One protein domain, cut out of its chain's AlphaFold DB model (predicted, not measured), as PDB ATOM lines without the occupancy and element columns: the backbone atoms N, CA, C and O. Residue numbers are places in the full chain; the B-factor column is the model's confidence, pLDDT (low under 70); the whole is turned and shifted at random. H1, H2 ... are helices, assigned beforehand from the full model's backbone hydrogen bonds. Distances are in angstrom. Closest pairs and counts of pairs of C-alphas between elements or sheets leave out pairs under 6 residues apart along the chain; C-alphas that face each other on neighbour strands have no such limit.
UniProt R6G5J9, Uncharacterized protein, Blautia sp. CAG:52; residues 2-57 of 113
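What this domain is: This is residues 2 to 57 of the 113 residues of an uncharacterized protein of Blautia sp. CAG:52 (UniProt R6G5J9). Picture a lopsided L: the long helix H1 makes one arm, the short helix H2 makes the other, and the loop of residues 29 to 43 lies at the corner between them. Residues 2 to 22 stick out as most of the long arm, and residues 49 to 57 stick out at the tip of the short one. The printed part has 56 residues with two named helices, H1 then H2, and no named strand; its class is all helix. It is extended, with a radius of gyration of the C-alphas of 16.9 A and spans of 52 by 24 by 15 A.

How they stand to each other: Start from H1, residues 4 to 28; its residues 4 to 22 stand free. H2, residues 44 to 53, is apart from H1, with no C-alpha of the one within 8 A of the other. Its residues 49 to 53 stand free too. Look along the backbones of H1 and H2: every pair of O i and N i+4 inside them is within hydrogen-bond range.

Where its parts are: Find C-alpha 4 at (-32.516, 30.783, -34.682); from there H1 runs 36.1 A to C-alpha 28 at (-28.484, 1.050, -14.546), with y falling. H2 begins at C-alpha 44 and ends 13.9 A away at C-alpha 53, at (-7.747, -0.829, -24.406).

The domain as a whole: The two C-alphas farthest apart are those of Lys 2 and Lys 37, at 53.5 A. The printed part has no cut, and the link from H1 to H2 is long, with 15 residues. In the B-factor column you will find a mean pLDDT of the printed part of 73.8; 21 residues are under 70, among them residues 2 to 5, 33 to 39 and 52 to 57.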
ATOM      1  N   LYS A   2     -35.426  36.008 -35.220       50.41
ATOM      2  CA  LYS A   2     -36.509  35.232 -34.539       50.41
ATOM      3  C   LYS A   2     -36.644  33.732 -34.883       50.41
ATOM      4  O   LYS A   2     -37.404  33.037 -34.218       50.41
ATOM      5  N   LYS A   3     -35.893  33.191 -35.856       55.03
ATOM      6  CA  LYS A   3     -35.926  31.747 -36.205       55.03
ATOM      7  C   LYS A   3     -34.821  30.905 -35.542       55.03
ATOM      8  O   LYS A   3     -35.020  29.712 -35.341       55.03
ATOM      9  N   ASN A   4     -33.702  31.517 -35.151       61.97
ATOM     10  CA  ASN A   4     -32.516  30.783 -34.682       61.97
ATOM     11  C   ASN A   4     -32.577  30.432 -33.185       61.97
ATOM     12  O   ASN A   4     -32.094  29.377 -32.791       61.97
ATOM     13  N   GLY A   5     -33.236  31.258 -32.364       67.38
ATOM     14  CA  GLY A   5     -33.359  31.012 -30.920       67.38
ATOM     15  C   GLY A   5     -34.152  29.746 -30.589       67.38
ATOM     16  O   GLY A   5     -33.742  28.971 -29.737       67.38
ATOM     17  N   LYS A   6     -35.236  29.463 -31.328       75.44
ATOM     18  CA  LYS A   6     -36.009  28.222 -31.148       75.44
ATOM     19  C   LYS A   6     -35.183  26.977 -31.486       75.44
ATOM     20  O   LYS A   6     -35.267  25.992 -30.767       75.44
ATOM     21  N   LYS A   7     -34.355  27.035 -32.538       80.25
ATOM     22  CA  LYS A   7     -33.436  25.944 -32.897       80.25
ATOM     23  C   LYS A   7     -32.374  25.715 -31.820       80.25
ATOM     24  O   LYS A   7     -32.095  24.570 -31.497       80.25
ATOM     25  N   LEU A   8     -31.832  26.790 -31.244       83.81
ATOM     26  CA  LEU A   8     -30.849  26.706 -30.164       83.81
ATOM     27  C   LEU A   8     -31.452  26.111 -28.883       83.81
ATOM     28  O   LEU A   8     -30.822  25.273 -28.251       83.81
ATOM     29  N   LEU A   9     -32.689  26.484 -28.542       87.56
ATOM     30  CA  LEU A   9     -33.409  25.894 -27.411       87.56
ATOM     31  C   LEU A   9     -33.721  24.412 -27.640       87.56
ATOM     32  O   LEU A   9     -33.503  23.611 -26.743       87.56
ATOM     33  N   ILE A  10     -34.165  24.028 -28.842       90.00
ATOM     34  CA  ILE A  10     -34.400  22.614 -29.183       90.00
ATOM     35  C   ILE A  10     -33.097  21.815 -29.094       90.00
ATOM     36  O   ILE A  10     -33.095  20.728 -28.526       90.00
ATOM     37  N   LEU A  11     -31.990  22.359 -29.606       91.25
ATOM     38  CA  LEU A  11     -30.680  21.718 -29.520       91.25
ATOM     39  C   LEU A  11     -30.217  21.574 -28.063       91.25
ATOM     40  O   LEU A  11     -29.753  20.507 -27.677       91.25
ATOM     41  N   GLY A  12     -30.393  22.615 -27.246       89.94
ATOM     42  CA  GLY A  12     -30.077  22.580 -25.818       89.94
ATOM     43  C   GLY A  12     -30.897  21.531 -25.068       89.94
ATOM     44  O   GLY A  12     -30.335  20.715 -24.341       89.94
ATOM     45  N   THR A  13     -32.210  21.480 -25.295       91.88
ATOM     46  CA  THR A  13     -33.078  20.468 -24.680       91.88
ATOM     47  C   THR A  13     -32.733  19.061 -25.163       91.88
ATOM     48  O   THR A  13     -32.685  18.139 -24.355       91.88
ATOM     49  N   ALA A  14     -32.436  18.879 -26.453       92.56
ATOM     50  CA  ALA A  14     -32.010  17.589 -26.992       92.56
ATOM     51  C   ALA A  14     -30.699  17.105 -26.347       92.56
ATOM     52  O   ALA A  14     -30.605  15.943 -25.959       92.56
ATOM     53  N   LEU A  15     -29.724  18.001 -26.159       91.38
ATOM     54  CA  LEU A  15     -28.474  17.703 -25.454       91.38
ATOM     55  C   LEU A  15     -28.719  17.319 -23.989       91.38
ATOM     56  O   LEU A  15     -28.120  16.361 -23.508       91.38
ATOM     57  N   LEU A  16     -29.624  18.011 -23.289       92.44
ATOM     58  CA  LEU A  16     -29.981  17.679 -21.905       92.44
ATOM     59  C   LEU A  16     -30.654  16.309 -21.788       92.44
ATOM     60  O   LEU A  16     -30.315  15.539 -20.893       92.44
ATOM     61  N   VAL A  17     -31.577  15.984 -22.696       93.44
ATOM     62  CA  VAL A  17     -32.235  14.668 -22.729       93.44
ATOM     63  C   VAL A  17     -31.218  13.575 -23.038       93.44
ATOM     64  O   VAL A  17     -31.180  12.563 -22.342       93.44
ATOM     65  N   MET A  18     -30.342  13.791 -24.019       92.69
ATOM     66  CA  MET A  18     -29.263  12.859 -24.345       92.69
ATOM     67  C   MET A  18     -28.320  12.642 -23.152       92.69
ATOM     68  O   MET A  18     -27.963  11.505 -22.855       92.69
ATOM     69  N   PHE A  19     -27.978  13.705 -22.419       90.69
ATOM     70  CA  PHE A  19     -27.167  13.625 -21.202       90.69
ATOM     71  C   PHE A  19     -27.875  12.872 -20.067       90.69
ATOM     72  O   PHE A  19     -27.259  12.053 -19.389       90.69
ATOM     73  N   ALA A  20     -29.176  13.100 -19.874       89.75
ATOM     74  CA  ALA A  20     -29.971  12.393 -18.870       89.75
ATOM     75  C   ALA A  20     -30.093  10.894 -19.184       89.75
ATOM     76  O   ALA A  20     -29.925  10.068 -18.286       89.75
ATOM     77  N   ILE A  21     -30.324  10.544 -20.455       88.69
ATOM     78  CA  ILE A  21     -30.334   9.153 -20.930       88.69
ATOM     79  C   ILE A  21     -28.968   8.517 -20.681       88.69
ATOM     80  O   ILE A  21     -28.905   7.449 -20.084       88.69
ATOM     81  N   TRP A  22     -27.881   9.187 -21.067       83.44
ATOM     82  CA  TRP A  22     -26.515   8.715 -20.837       83.44
ATOM     83  C   TRP A  22     -26.224   8.468 -19.352       83.44
ATOM     84  O   TRP A  22     -25.736   7.402 -18.986       83.44
ATOM     85  N   LYS A  23     -26.598   9.405 -18.473       83.12
ATOM     86  CA  LYS A  23     -26.456   9.263 -17.016       83.12
ATOM     87  C   LYS A  23     -27.248   8.070 -16.476       83.12
ATOM     88  O   LYS A  23     -26.728   7.322 -15.656       83.12
ATOM     89  N   CYS A  24     -28.491   7.890 -16.928       80.25
ATOM     90  CA  CYS A  24     -29.327   6.750 -16.544       80.25
ATOM     91  C   CYS A  24     -28.698   5.429 -17.002       80.25
ATOM     92  O   CYS A  24     -28.592   4.482 -16.227       80.25
ATOM     93  N   LEU A  25     -28.180   5.400 -18.231       78.25
ATOM     94  CA  LEU A  25     -27.479   4.250 -18.785       78.25
ATOM     95  C   LEU A  25     -26.248   3.895 -17.939       78.25
ATOM     96  O   LEU A  25     -26.064   2.729 -17.610       78.25
ATOM     97  N   ILE A  26     -25.475   4.899 -17.502       74.69
ATOM     98  CA  ILE A  26     -24.331   4.702 -16.598       74.69
ATOM     99  C   ILE A  26     -24.745   4.166 -15.231       74.69
ATOM    100  O   ILE A  26     -23.969   3.455 -14.610       74.69
ATOM    101  N   GLN A  27     -25.937   4.490 -14.736       70.06
ATOM    102  CA  GLN A  27     -26.379   4.048 -13.411       70.06
ATOM    103  C   GLN A  27     -27.046   2.674 -13.408       70.06
ATOM    104  O   GLN A  27     -27.026   2.013 -12.377       70.06
ATOM    105  N   CYS A  28     -27.657   2.257 -14.516       69.00
ATOM    106  CA  CYS A  28     -28.484   1.050 -14.546       69.00
ATOM    107  C   CYS A  28     -27.857  -0.113 -15.317       69.00
ATOM    108  O   CYS A  28     -28.201  -1.265 -15.059       69.00
ATOM    109  N   VAL A  29     -26.974   0.157 -16.280       70.12
ATOM    110  CA  VAL A  29     -26.395  -0.896 -17.117       70.12
ATOM    111  C   VAL A  29     -25.107  -1.398 -16.484       70.12
ATOM    112  O   VAL A  29     -24.205  -0.611 -16.226       70.12
ATOM    113  N   ASP A  30     -25.013  -2.718 -16.285       66.62
ATOM    114  CA  ASP A  30     -23.770  -3.415 -15.924       66.62
ATOM    115  C   ASP A  30     -23.108  -2.860 -14.648       66.62
ATOM    116  O   ASP A  30     -21.934  -2.484 -14.619       66.62
ATOM    117  N   VAL A  31     -23.926  -2.773 -13.596       66.94
ATOM    118  CA  VAL A  31     -23.523  -2.374 -12.246       66.94
ATOM    119  C   VAL A  31     -22.859  -3.559 -11.559       66.94
ATOM    120  O   VAL A  31     -23.511  -4.551 -11.240       66.94
ATOM    121  N   GLN A  32     -21.549  -3.462 -11.347       72.00
ATOM    122  CA  GLN A  32     -20.779  -4.448 -10.591       72.00
ATOM    123  C   GLN A  32     -19.989  -3.749  -9.485       72.00
ATOM    124  O   GLN A  32     -19.612  -2.579  -9.601       72.00
ATOM    125  N   SER A  33     -19.697  -4.479  -8.410       67.88
ATOM    126  CA  SER A  33     -18.857  -4.006  -7.303       67.88
ATOM    127  C   SER A  33     -17.371  -4.033  -7.701       67.88
ATOM    128  O   SER A  33     -16.568  -4.804  -7.186       67.88
ATOM    129  N   ALA A  34     -17.015  -3.222  -8.698       65.31
ATOM    130  CA  ALA A  34     -15.666  -3.113  -9.259       65.31
ATOM    131  C   ALA A  34     -14.930  -1.834  -8.806       65.31
ATOM    132  O   ALA A  34     -13.801  -1.585  -9.228       65.31
ATOM    133  N   GLY A  35     -15.560  -1.005  -7.964       61.09
ATOM    134  CA  GLY A  35     -14.978   0.227  -7.438       61.09
ATOM    135  C   GLY A  35     -14.083   0.034  -6.220       61.09
ATOM    136  O   GLY A  35     -14.168  -0.953  -5.489       61.09
ATOM    137  N   GLN A  36     -13.229   1.026  -5.962       53.09
ATOM    138  CA  GLN A  36     -12.428   1.066  -4.738       53.09
ATOM    139  C   GLN A  36     -13.356   1.019  -3.512       53.09
ATOM    140  O   GLN A  36     -14.299   1.798  -3.421       53.09
ATOM    141  N   LYS A  37     -13.080   0.105  -2.569       61.72
ATOM    142  CA  LYS A  37     -13.908  -0.177  -1.374       61.72
ATOM    143  C   LYS A  37     -15.291  -0.799  -1.652       61.72
ATOM    144  O   LYS A  37     -16.184  -0.671  -0.821       61.72
ATOM    145  N   GLY A  38     -15.468  -1.490  -2.780       64.12
ATOM    146  CA  GLY A  38     -16.710  -2.215  -3.079       64.12
ATOM    147  C   GLY A  38     -17.857  -1.316  -3.544       64.12
ATOM    148  O   GLY A  38     -19.013  -1.736  -3.535       64.12
ATOM    149  N   THR A  39     -17.559  -0.077  -3.948       66.56
ATOM    150  CA  THR A  39     -18.558   0.805  -4.555       66.56
ATOM    151  C   THR A  39     -19.046   0.218  -5.877       66.56
ATOM    152  O   THR A  39     -18.256  -0.240  -6.706       66.56
ATOM    153  N   GLU A  40     -20.362   0.237  -6.055       71.31
ATOM    154  CA  GLU A  40     -21.030  -0.212  -7.267       71.31
ATOM    155  C   GLU A  40     -20.792   0.787  -8.402       71.31
ATOM    156  O   GLU A  40     -21.084   1.979  -8.282       71.31
ATOM    157  N   ILE A  41     -20.225   0.302  -9.504       71.88
ATOM    158  CA  ILE A  41     -19.929   1.091 -10.700       71.88
ATOM    159  C   ILE A  41     -20.721   0.482 -11.852       71.88
ATOM    160  O   ILE A  41     -20.569  -0.704 -12.139       71.88
ATOM    161  N   GLY A  42     -21.552   1.287 -12.512       70.25
ATOM    162  CA  GLY A  42     -22.199   0.892 -13.760       70.25
ATOM    163  C   GLY A  42     -21.251   0.961 -14.955       70.25
ATOM    164  O   GLY A  42     -20.219   1.638 -14.927       70.25
ATOM    165  N   PHE A  43     -21.581   0.218 -16.007       73.00
ATOM    166  CA  PHE A  43     -20.697  -0.087 -17.128       73.00
ATOM    167  C   PHE A  43     -19.367  -0.713 -16.692       73.00
ATOM    168  O   PHE A  43     -18.332  -0.410 -17.280       73.00
ATOM    169  N   ALA A  44     -19.339  -1.561 -15.664       73.00
ATOM    170  CA  ALA A  44     -18.098  -2.145 -15.151       73.00
ATOM    171  C   ALA A  44     -17.308  -2.915 -16.226       73.00
ATOM    172  O   ALA A  44     -16.100  -2.728 -16.351       73.00
ATOM    173  N   THR A  45     -17.977  -3.709 -17.058       70.56
ATOM    174  CA  THR A  45     -17.398  -4.483 -18.166       70.56
ATOM    175  C   THR A  45     -16.866  -3.573 -19.265       70.56
ATOM    176  O   THR A  45     -15.751  -3.776 -19.746       70.56
ATOM    177  N   PHE A  46     -17.620  -2.535 -19.644       70.50
ATOM    178  CA  PHE A  46     -17.146  -1.546 -20.616       70.50
ATOM    179  C   PHE A  46     -15.974  -0.734 -20.059       70.50
ATOM    180  O   PHE A  46     -15.002  -0.518 -20.771       70.50
ATOM    181  N   ASN A  47     -16.012  -0.350 -18.781       72.81
ATOM    182  CA  ASN A  47     -14.916   0.332 -18.098       72.81
ATOM    183  C   ASN A  47     -13.668  -0.551 -18.017       72.81
ATOM    184  O   ASN A  47     -12.576  -0.060 -18.272       72.81
ATOM    185  N   TYR A  48     -13.800  -1.849 -17.735       70.50
ATOM    186  CA  TYR A  48     -12.668  -2.781 -17.707       70.50
ATOM    187  C   TYR A  48     -12.092  -3.020 -19.105       70.50
ATOM    188  O   TYR A  48     -10.875  -3.054 -19.289       70.50
ATOM    189  N   TRP A  49     -12.964  -3.152 -20.107       72.75
ATOM    190  CA  TRP A  49     -12.569  -3.251 -21.508       72.75
ATOM    191  C   TRP A  49     -11.858  -1.978 -21.965       72.75
ATOM    192  O   TRP A  49     -10.761  -2.056 -22.510       72.75
ATOM    193  N   PHE A  50     -12.412  -0.807 -21.657       68.12
ATOM    194  CA  PHE A  50     -11.805   0.483 -21.953       68.12
ATOM    195  C   PHE A  50     -10.482   0.651 -21.212       68.12
ATOM    196  O   PHE A  50      -9.513   1.056 -21.834       68.12
ATOM    197  N   HIS A  51     -10.383   0.266 -19.940       70.00
ATOM    198  CA  HIS A  51      -9.143   0.300 -19.156       70.00
ATOM    199  C   HIS A  51      -8.074  -0.658 -19.705       70.00
ATOM    200  O   HIS A  51      -6.879  -0.391 -19.608       70.00
ATOM    201  N   ARG A  52      -8.492  -1.769 -20.322       68.06
ATOM    202  CA  ARG A  52      -7.608  -2.709 -21.021       68.06
ATOM    203  C   ARG A  52      -7.170  -2.182 -22.392       68.06
ATOM    204  O   ARG A  52      -6.033  -2.423 -22.783       68.06
ATOM    205  N   VAL A  53      -8.035  -1.455 -23.099       66.69
ATOM    206  CA  VAL A  53      -7.747  -0.829 -24.406       66.69
ATOM    207  C   VAL A  53      -6.904   0.443 -24.255       66.69
ATOM    208  O   VAL A  53      -5.974   0.654 -25.022       66.69
ATOM    209  N   THR A  54      -7.186   1.254 -23.238       61.59
ATOM    210  CA  THR A  54      -6.444   2.469 -22.860       61.59
ATOM    211  C   THR A  54      -5.318   2.197 -21.865       61.59
ATOM    212  O   THR A  54      -4.840   3.133 -21.240       61.59
ATOM    213  N   GLY A  55      -4.939   0.925 -21.674       56.34
ATOM    214  CA  GLY A  55      -3.906   0.428 -20.755       56.34
ATOM    215  C   GLY A  55      -3.241   1.482 -19.871       56.34
ATOM    216  O   GLY A  55      -2.330   2.146 -20.350       56.34
ATOM    217  N   VAL A  56      -3.703   1.634 -18.616       57.41
ATOM    218  CA  VAL A  56      -3.164   2.552 -17.578       57.41
ATOM    219  C   VAL A  56      -2.481   3.772 -18.212       57.41
ATOM    220  O   VAL A  56      -1.261   3.927 -18.143       57.41
ATOM    221  N   HIS A  57      -3.230   4.602 -18.944       58.53
ATOM    222  CA  HIS A  57      -2.635   5.747 -19.633       58.53
ATOM    223  C   HIS A  57      -2.232   6.848 -18.641       58.53
ATOM    224  O   HIS A  57      -2.866   7.897 -18.539       58.53
TER     225      HIS A  57